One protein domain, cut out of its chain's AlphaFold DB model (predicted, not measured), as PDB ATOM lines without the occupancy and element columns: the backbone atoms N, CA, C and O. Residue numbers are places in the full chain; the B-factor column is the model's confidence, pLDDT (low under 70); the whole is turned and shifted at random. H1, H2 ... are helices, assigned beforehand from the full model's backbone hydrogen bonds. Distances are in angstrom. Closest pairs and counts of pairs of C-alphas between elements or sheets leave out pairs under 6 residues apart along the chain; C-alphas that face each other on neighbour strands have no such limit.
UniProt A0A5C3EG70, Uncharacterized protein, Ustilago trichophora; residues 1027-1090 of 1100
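AT A GLANCE: This is residues 1027 to 1090 of the 1100 residues of an uncharacterized protein of Ustilago trichophora (UniProt A0A5C3EG70). Three helices, H2, H3 and H4, form a small, loosely joined bundle: their centres make a triangle, H3 folds back beside H2 in a hairpin, and H4 runs the same way as H2. The short H1 lies on the side of H2 away from H3 and H4. The printed part has 64 residues with four named helices, in the order H1, H2, H3, H4, and no named strand; the class is all helix. It is compact, with a radius of gyration of the C-alphas of 11.8 A, and spans 33 by 24 by 17 A.

HOW THE PARTS SIT: Begin at H1, residues 1027 to 1032, which is close but not clearly touching H2, residues 1039 to 1050; their closest C-alphas, of Tyr 1028 and Arg 1045, are 7.2 A apart. They run opposite ways at a steep tilt of 43 degrees. H2 touches H3, residues 1056 to 1066, with residues 1046 to 1050 alone; the closest C-alphas, of Leu 1049 and Trp 1058, are 5.6 A apart. This helical hairpin has a shallow tilt of 18 degrees, opposite ways. The same residues 1046 to 1050 touch H4, residues 1077 to 1088, at its residues 1082 to 1087 alone; the closest C-alphas, of Ala 1050 and Ser 1087, are 4.8 A apart. H2 and H4 run the same way at a shallow tilt of 29 degrees. H3 and H4 are near each other, with 8 pairs of C-alphas within 10 A, while H1 is apart from both. In H1, H2, H3 and H4 every O i to N i+4 pair is within hydrogen-bond range.

IN THESE COORDINATES: Find C-alpha 1027 at (121.636, 156.676, 111.673), where H1 begins; it is 8.8 A long. H2 starts at C-alpha 1039 (121.244, 161.595, 126.183) and runs 16.5 A. H3 measures 15.4 A and H4 16.3 A, ending at C-alpha 1088 (120.129, 137.953, 127.389).

THE WHOLE: The C-alphas farthest apart, of Arg 1034 and Asp 1088, are 33.3 A apart. The printed part has no cut and no long link. Look for pLDDT under 70 at residues 1053 to 1055, 1067 to 1075 and 1089 to 1090.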
ATOM      1  N   VAL A1027     122.394 155.495 111.208       88.62
ATOM      2  CA  VAL A1027     121.636 156.676 111.673       88.62
ATOM      3  C   VAL A1027     122.379 157.402 112.799       88.62
ATOM      4  O   VAL A1027     122.566 158.615 112.721       88.62
ATOM      5  N   TYR A1028     122.880 156.679 113.805       88.75
ATOM      6  CA  TYR A1028     123.684 157.279 114.874       88.75
ATOM      7  C   TYR A1028     124.960 157.960 114.337       88.75
ATOM      8  O   TYR A1028     125.227 159.119 114.656       88.75
ATOM      9  N   GLN A1029     125.717 157.287 113.466       88.25
ATOM     10  CA  GLN A1029     126.931 157.845 112.856       88.25
ATOM     11  C   GLN A1029     126.645 159.104 112.020       88.25
ATOM     12  O   GLN A1029     127.435 160.048 112.042       88.25
ATOM     13  N   LEU A1030     125.525 159.143 111.292       86.56
ATOM     14  CA  LEU A1030     125.100 160.317 110.523       86.56
ATOM     15  C   LEU A1030     124.672 161.485 111.424       86.56
ATOM     16  O   LEU A1030     124.974 162.633 111.095       86.56
ATOM     17  N   HIS A1031     124.037 161.208 112.568       86.88
ATOM     18  CA  HIS A1031     123.699 162.223 113.568       86.88
ATOM     19  C   HIS A1031     124.959 162.837 114.192       86.88
ATOM     20  O   HIS A1031     125.133 164.053 114.147       86.88
ATOM     21  N   MET A1032     125.883 162.003 114.681       86.56
ATOM     22  CA  MET A1032     127.117 162.446 115.347       86.56
ATOM     23  C   MET A1032     128.080 163.230 114.443       86.56
ATOM     24  O   MET A1032     128.929 163.967 114.934       86.56
ATOM     25  N   ARG A1033     127.948 163.115 113.115       83.44
ATOM     26  CA  ARG A1033     128.695 163.936 112.142       83.44
ATOM     27  C   ARG A1033     128.139 165.356 111.962       83.44
ATOM     28  O   ARG A1033     128.795 166.162 111.307       83.44
ATOM     29  N   ARG A1034     126.936 165.665 112.469       75.75
ATOM     30  CA  ARG A1034     126.224 166.946 112.234       75.75
ATOM     31  C   ARG A1034     125.645 167.616 113.487       75.75
ATOM     32  O   ARG A1034     125.342 168.813 113.445       75.75
ATOM     33  N   SER A1035     125.510 166.863 114.574       79.25
ATOM     34  CA  SER A1035     124.941 167.275 115.858       79.25
ATOM     35  C   SER A1035     125.821 166.795 117.011       79.25
ATOM     36  O   SER A1035     126.511 165.784 116.894       79.25
ATOM     37  N   ALA A1036     125.778 167.506 118.140       76.19
ATOM     38  CA  ALA A1036     126.374 167.029 119.387       76.19
ATOM     39  C   ALA A1036     125.585 165.833 119.950       76.19
ATOM     40  O   ALA A1036     124.372 165.739 119.747       76.19
ATOM     41  N   SER A1037     126.261 164.950 120.689       74.12
ATOM     42  CA  SER A1037     125.643 163.809 121.372       74.12
ATOM     43  C   SER A1037     124.563 164.255 122.358       74.12
ATOM     44  O   SER A1037     124.719 165.223 123.106       74.12
ATOM     45  N   HIS A1038     123.454 163.517 122.373       83.56
ATOM     46  CA  HIS A1038     122.279 163.805 123.189       83.56
ATOM     47  C   HIS A1038     121.858 162.555 123.966       83.56
ATOM     48  O   HIS A1038     121.816 161.464 123.401       83.56
ATOM     49  N   VAL A1039     121.490 162.712 125.243       84.06
ATOM     50  CA  VAL A1039     121.244 161.595 126.183       84.06
ATOM     51  C   VAL A1039     120.265 160.553 125.623       84.06
ATOM     52  O   VAL A1039     120.546 159.362 125.681       84.06
ATOM     53  N   GLN A1040     119.160 160.987 125.008       84.50
ATOM     54  CA  GLN A1040     118.171 160.081 124.396       84.50
ATOM     55  C   GLN A1040     118.736 159.267 123.217       84.50
ATOM     56  O   GLN A1040     118.335 158.124 123.006       84.50
ATOM     57  N   VAL A1041     119.662 159.844 122.445       86.06
ATOM     58  CA  VAL A1041     120.270 159.201 121.270       86.06
ATOM     59  C   VAL A1041     121.325 158.183 121.709       86.06
ATOM     60  O   VAL A1041     121.344 157.075 121.176       86.06
ATOM     61  N   GLU A1042     122.126 158.496 122.733       86.88
ATOM     62  CA  GLU A1042     123.037 157.518 123.348       86.88
ATOM     63  C   GLU A1042     122.269 156.387 124.054       86.88
ATOM     64  O   GLU A1042     122.640 155.225 123.925       86.88
ATOM     65  N   GLN A1043     121.147 156.676 124.730       86.44
ATOM     66  CA  GLN A1043     120.281 155.638 125.312       86.44
ATOM     67  C   GLN A1043     119.711 154.696 124.239       86.44
ATOM     68  O   GLN A1043     119.789 153.476 124.387       86.44
ATOM     69  N   ALA A1044     119.190 155.237 123.131       86.56
ATOM     70  CA  ALA A1044     118.712 154.424 122.013       86.56
ATOM     71  C   ALA A1044     119.842 153.603 121.367       86.56
ATOM     72  O   ALA A1044     119.639 152.440 121.023       86.56
ATOM     73  N   ARG A1045     121.052 154.169 121.264       89.12
ATOM     74  CA  ARG A1045     122.248 153.454 120.806       89.12
ATOM     75  C   ARG A1045     122.661 152.324 121.750       89.12
ATOM     76  O   ARG A1045     122.971 151.248 121.256       89.12
ATOM     77  N   LEU A1046     122.647 152.520 123.067       86.50
ATOM     78  CA  LEU A1046     122.955 151.454 124.027       86.50
ATOM     79  C   LEU A1046     121.941 150.303 123.921       86.50
ATOM     80  O   LEU A1046     122.349 149.147 123.857       86.50
ATOM     81  N   MET A1047     120.641 150.603 123.785       85.88
ATOM     82  CA  MET A1047     119.622 149.569 123.529       85.88
ATOM     83  C   MET A1047     119.814 148.861 122.181       85.88
ATOM     84  O   MET A1047     119.527 147.670 122.068       85.88
ATOM     85  N   LEU A1048     120.297 149.567 121.154       86.81
ATOM     86  CA  LEU A1048     120.649 148.969 119.865       86.81
ATOM     87  C   LEU A1048     121.879 148.054 119.985       86.81
ATOM     88  O   LEU A1048     121.863 146.968 119.415       86.81
ATOM     89  N   LEU A1049     122.908 148.462 120.735       85.94
ATOM     90  CA  LEU A1049     124.129 147.681 120.976       85.94
ATOM     91  C   LEU A1049     123.846 146.408 121.788       85.94
ATOM     92  O   LEU A1049     124.309 145.338 121.402       85.94
ATOM     93  N   ALA A1050     123.020 146.489 122.835       83.12
ATOM     94  CA  ALA A1050     122.556 145.319 123.590       83.12
ATOM     95  C   ALA A1050     121.725 144.339 122.736       83.12
ATOM     96  O   ALA A1050     121.739 143.138 122.974       83.12
ATOM     97  N   ALA A1051     121.036 144.834 121.701       80.69
ATOM     98  CA  ALA A1051     120.321 144.006 120.728       80.69
ATOM     99  C   ALA A1051     121.189 143.540 119.535       80.69
ATOM    100  O   ALA A1051     120.675 142.859 118.649       80.69
ATOM    101  N   LEU A1052     122.470 143.926 119.484       77.50
ATOM    102  CA  LEU A1052     123.412 143.641 118.390       77.50
ATOM    103  C   LEU A1052     124.495 142.625 118.755       77.50
ATOM    104  O   LEU A1052     124.995 141.946 117.862       77.50
ATOM    105  N   ALA A1053     124.921 142.591 120.018       65.31
ATOM    106  CA  ALA A1053     126.181 141.974 120.414       65.31
ATOM    107  C   ALA A1053     126.146 141.382 121.828       65.31
ATOM    108  O   ALA A1053     125.253 141.663 122.625       65.31
ATOM    109  N   GLU A1054     127.173 140.586 122.131       61.41
ATOM    110  CA  GLU A1054     127.434 140.039 123.463       61.41
ATOM    111  C   GLU A1054     127.626 141.144 124.528       61.41
ATOM    112  O   GLU A1054     127.965 142.284 124.187       61.41
ATOM    113  N   PRO A1055     127.455 140.837 125.833       63.78
ATOM    114  CA  PRO A1055     127.250 141.859 126.865       63.78
ATOM    115  C   PRO A1055     128.394 142.859 127.108       63.78
ATOM    116  O   PRO A1055     128.211 143.799 127.875       63.78
ATOM    117  N   GLN A1056     129.577 142.666 126.520       72.19
ATOM    118  CA  GLN A1056     130.758 143.500 126.767       72.19
ATOM    119  C   GLN A1056     130.634 144.894 126.126       72.19
ATOM    120  O   GLN A1056     130.702 145.899 126.832       72.19
ATOM    121  N   MET A1057     130.351 144.980 124.818       78.69
ATOM    122  CA  MET A1057     130.438 146.254 124.078       78.69
ATOM    123  C   MET A1057     129.466 147.343 124.560       78.69
ATOM    124  O   MET A1057     129.778 148.531 124.466       78.69
ATOM    125  N   TRP A1058     128.279 146.980 125.062       82.19
ATOM    126  CA  TRP A1058     127.345 147.979 125.598       82.19
ATOM    127  C   TRP A1058     127.696 148.405 127.029       82.19
ATOM    128  O   TRP A1058     127.395 149.538 127.401       82.19
ATOM    129  N   ARG A1059     128.360 147.541 127.815       81.50
ATOM    130  CA  ARG A1059     128.848 147.866 129.166       81.50
ATOM    131  C   ARG A1059     130.045 148.810 129.104       81.50
ATOM    132  O   ARG A1059     130.005 149.852 129.746       81.50
ATOM    133  N   GLU A1060     131.029 148.517 128.255       83.81
ATOM    134  CA  GLU A1060     132.192 149.388 128.021       83.81
ATOM    135  C   GLU A1060     131.772 150.808 127.603       83.81
ATOM    136  O   GLU A1060     132.256 151.799 128.150       83.81
ATOM    137  N   GLU A1061     130.813 150.932 126.680       81.31
ATOM    138  CA  GLU A1061     130.330 152.244 126.234       81.31
ATOM    139  C   GLU A1061     129.483 152.958 127.307       81.31
ATOM    140  O   GLU A1061     129.538 154.184 127.418       81.31
ATOM    141  N   LEU A1062     128.743 152.214 128.140       80.88
ATOM    142  CA  LEU A1062     128.016 152.745 129.301       80.88
ATOM    143  C   LEU A1062     128.979 153.231 130.404       80.88
ATOM    144  O   LEU A1062     128.722 154.260 131.030       80.88
ATOM    145  N   GLU A1063     130.109 152.561 130.626       81.12
ATOM    146  CA  GLU A1063     131.187 153.020 131.517       81.12
ATOM    147  C   GLU A1063     131.929 154.236 130.935       81.12
ATOM    148  O   GLU A1063     132.209 155.204 131.653       81.12
ATOM    149  N   ARG A1064     132.164 154.274 129.615       84.12
ATOM    150  CA  ARG A1064     132.753 155.448 128.945       84.12
ATOM    151  C   ARG A1064     131.839 156.677 129.005       84.12
ATOM    152  O   ARG A1064     132.330 157.796 129.138       84.12
ATOM    153  N   LEU A1065     130.521 156.486 128.920       78.00
ATOM    154  CA  LEU A1065     129.526 157.560 129.053       78.00
ATOM    155  C   LEU A1065     129.343 158.037 130.505       78.00
ATOM    156  O   LEU A1065     128.997 159.197 130.706       78.00
ATOM    157  N   GLN A1066     129.614 157.190 131.504       74.00
ATOM    158  CA  GLN A1066     129.646 157.581 132.923       74.00
ATOM    159  C   GLN A1066     130.892 158.389 133.297       74.00
ATOM    160  O   GLN A1066     130.804 159.341 134.065       74.00
ATOM    161  N   SER A1067     132.051 158.009 132.760       69.88
ATOM    162  CA  SER A1067     133.359 158.589 133.105       69.88
ATOM    163  C   SER A1067     133.678 159.920 132.405       69.88
ATOM    164  O   SER A1067     134.758 160.472 132.600       69.88
ATOM    165  N   HIS A1068     132.770 160.449 131.578       67.06
ATOM    166  CA  HIS A1068     132.968 161.694 130.828       67.06
ATOM    167  C   HIS A1068     132.129 162.854 131.391       67.06
ATOM    168  O   HIS A1068     130.998 163.070 130.953       67.06
ATOM    169  N   ASP A1069     132.735 163.692 132.245       52.94
ATOM    170  CA  ASP A1069     132.131 164.897 132.863       52.94
ATOM    171  C   ASP A1069     131.406 165.852 131.892       52.94
ATOM    172  O   ASP A1069     130.548 166.639 132.292       52.94
ATOM    173  N   LYS A1070     131.733 165.804 130.594       56.47
ATOM    174  CA  LYS A1070     131.076 166.606 129.548       56.47
ATOM    175  C   LYS A1070     129.619 166.210 129.282       56.47
ATOM    176  O   LYS A1070     128.912 166.982 128.636       56.47
ATOM    177  N   PHE A1071     129.159 165.052 129.760       56.12
ATOM    178  CA  PHE A1071     127.786 164.588 129.576       56.12
ATOM    179  C   PHE A1071     127.158 164.214 130.917       56.12
ATOM    180  O   PHE A1071     127.593 163.287 131.588       56.12
ATOM    181  N   ALA A1072     126.062 164.885 131.281       56.06
ATOM    182  CA  ALA A1072     125.270 164.566 132.470       56.06
ATOM    183  C   ALA A1072     124.408 163.294 132.270       56.06
ATOM    184  O   ALA A1072     123.190 163.309 132.466       56.06
ATOM    185  N   PHE A1073     125.031 162.197 131.829       65.50
ATOM    186  CA  PHE A1073     124.378 160.941 131.466       65.50
ATOM    187  C   PHE A1073     123.982 160.141 132.717       65.50
ATOM    188  O   PHE A1073     124.654 159.204 133.139       65.50
ATOM    189  N   LYS A1074     122.863 160.526 133.335       67.75
ATOM    190  CA  LYS A1074     122.256 159.784 134.446       67.75
ATOM    191  C   LYS A1074     121.243 158.772 133.910       67.75
ATOM    192  O   LYS A1074     120.338 159.132 133.160       67.75
ATOM    193  N   PHE A1075     121.379 157.518 134.328       67.25
ATOM    194  CA  PHE A1075     120.449 156.427 134.034       67.25
ATOM    195  C   PHE A1075     119.878 155.852 135.337       67.25
ATOM    196  O   PHE A1075     120.453 156.010 136.409       67.25
ATOM    197  N   ASN A1076     118.733 155.180 135.233       75.50
ATOM    198  CA  ASN A1076     118.092 154.484 136.350       75.50
ATOM    199  C   ASN A1076     118.373 152.979 136.259       75.50
ATOM    200  O   ASN A1076     118.500 152.458 135.152       75.50
ATOM    201  N   GLU A1077     118.329 152.247 137.379       75.75
ATOM    202  CA  GLU A1077     118.444 150.773 137.380       75.75
ATOM    203  C   GLU A1077     117.497 150.092 136.380       75.75
ATOM    204  O   GLU A1077     117.867 149.120 135.730       75.75
ATOM    205  N   ARG A1078     116.277 150.627 136.211       78.81
ATOM    206  CA  ARG A1078     115.291 150.117 135.244       78.81
ATOM    207  C   ARG A1078     115.818 150.093 133.804       78.81
ATOM    208  O   ARG A1078     115.417 149.218 133.052       78.81
ATOM    209  N   PHE A1079     116.698 151.027 133.439       81.94
ATOM    210  CA  PHE A1079     117.330 151.077 132.120       81.94
ATOM    211  C   PHE A1079     118.452 150.037 131.997       81.94
ATOM    212  O   PHE A1079     118.530 149.357 130.981       81.94
ATOM    213  N   VAL A1080     119.256 149.827 133.049       80.81
ATOM    214  CA  VAL A1080     120.278 148.759 133.065       80.81
ATOM    215  C   VAL A1080     119.619 147.389 132.908       80.81
ATOM    216  O   VAL A1080     119.971 146.652 131.996       80.81
ATOM    217  N   ARG A1081     118.559 147.112 133.682       79.62
ATOM    218  CA  ARG A1081     117.784 145.861 133.581       79.62
ATOM    219  C   ARG A1081     117.117 145.664 132.212       79.62
ATOM    220  O   ARG A1081     116.847 144.534 131.820       79.62
ATOM    221  N   GLN A1082     116.848 146.745 131.471       81.12
ATOM    222  CA  GLN A1082     116.380 146.676 130.080       81.12
ATOM    223  C   GLN A1082     117.513 146.343 129.101       81.12
ATOM    224  O   GLN A1082     117.278 145.586 128.164       81.12
ATOM    225  N   LEU A1083     118.729 146.861 129.309       82.06
ATOM    226  CA  LEU A1083     119.907 146.483 128.517       82.06
ATOM    227  C   LEU A1083     120.295 145.020 128.765       82.06
ATOM    228  O   LEU A1083     120.508 144.285 127.807       82.06
ATOM    229  N   GLU A1084     120.291 144.579 130.024       81.06
ATOM    230  CA  GLU A1084     120.514 143.182 130.424       81.06
ATOM    231  C   GLU A1084     119.490 142.254 129.758       81.06
ATOM    232  O   GLU A1084     119.871 141.404 128.962       81.06
ATOM    233  N   ALA A1085     118.187 142.497 129.947       79.81
ATOM    234  CA  ALA A1085     117.140 141.660 129.355       79.81
ATOM    235  C   ALA A1085     117.137 141.642 127.810       79.81
ATOM    236  O   ALA A1085     116.688 140.664 127.213       79.81
ATOM    237  N   LEU A1086     117.622 142.699 127.143       77.69
ATOM    238  CA  LEU A1086     117.819 142.705 125.687       77.69
ATOM    239  C   LEU A1086     119.065 141.914 125.260       77.69
ATOM    240  O   LEU A1086     119.019 141.248 124.229       77.69
ATOM    241  N   SER A1087     120.132 141.967 126.060       77.75
ATOM    242  CA  SER A1087     121.393 141.250 125.840       77.75
ATOM    243  C   SER A1087     121.285 139.750 126.139       77.75
ATOM    244  O   SER A1087     121.967 138.951 125.504       77.75
ATOM    245  N   ASP A1088     120.416 139.357 127.071       71.88
ATOM    246  CA  ASP A1088     120.129 137.953 127.389       71.88
ATOM    247  C   ASP A1088     119.197 137.319 126.339       71.88
ATOM    248  O   ASP A1088     119.312 136.136 126.020       71.88
ATOM    249  N   ALA A1089     118.288 138.109 125.752       63.50
ATOM    250  CA  ALA A1089     117.345 137.651 124.728       63.50
ATOM    251  C   ALA A1089     117.991 137.355 123.359       63.50
ATOM    252  O   ALA A1089     117.368 136.696 122.522       63.50
ATOM    253  N   THR A1090     119.213 137.841 123.117       56.53
ATOM    254  CA  THR A1090     120.011 137.578 121.904       56.53
ATOM    255  C   THR A1090     121.031 136.449 122.083       56.53
ATOM    256  O   THR A1090     121.577 135.969 121.088       56.53
TER     257      THR A1090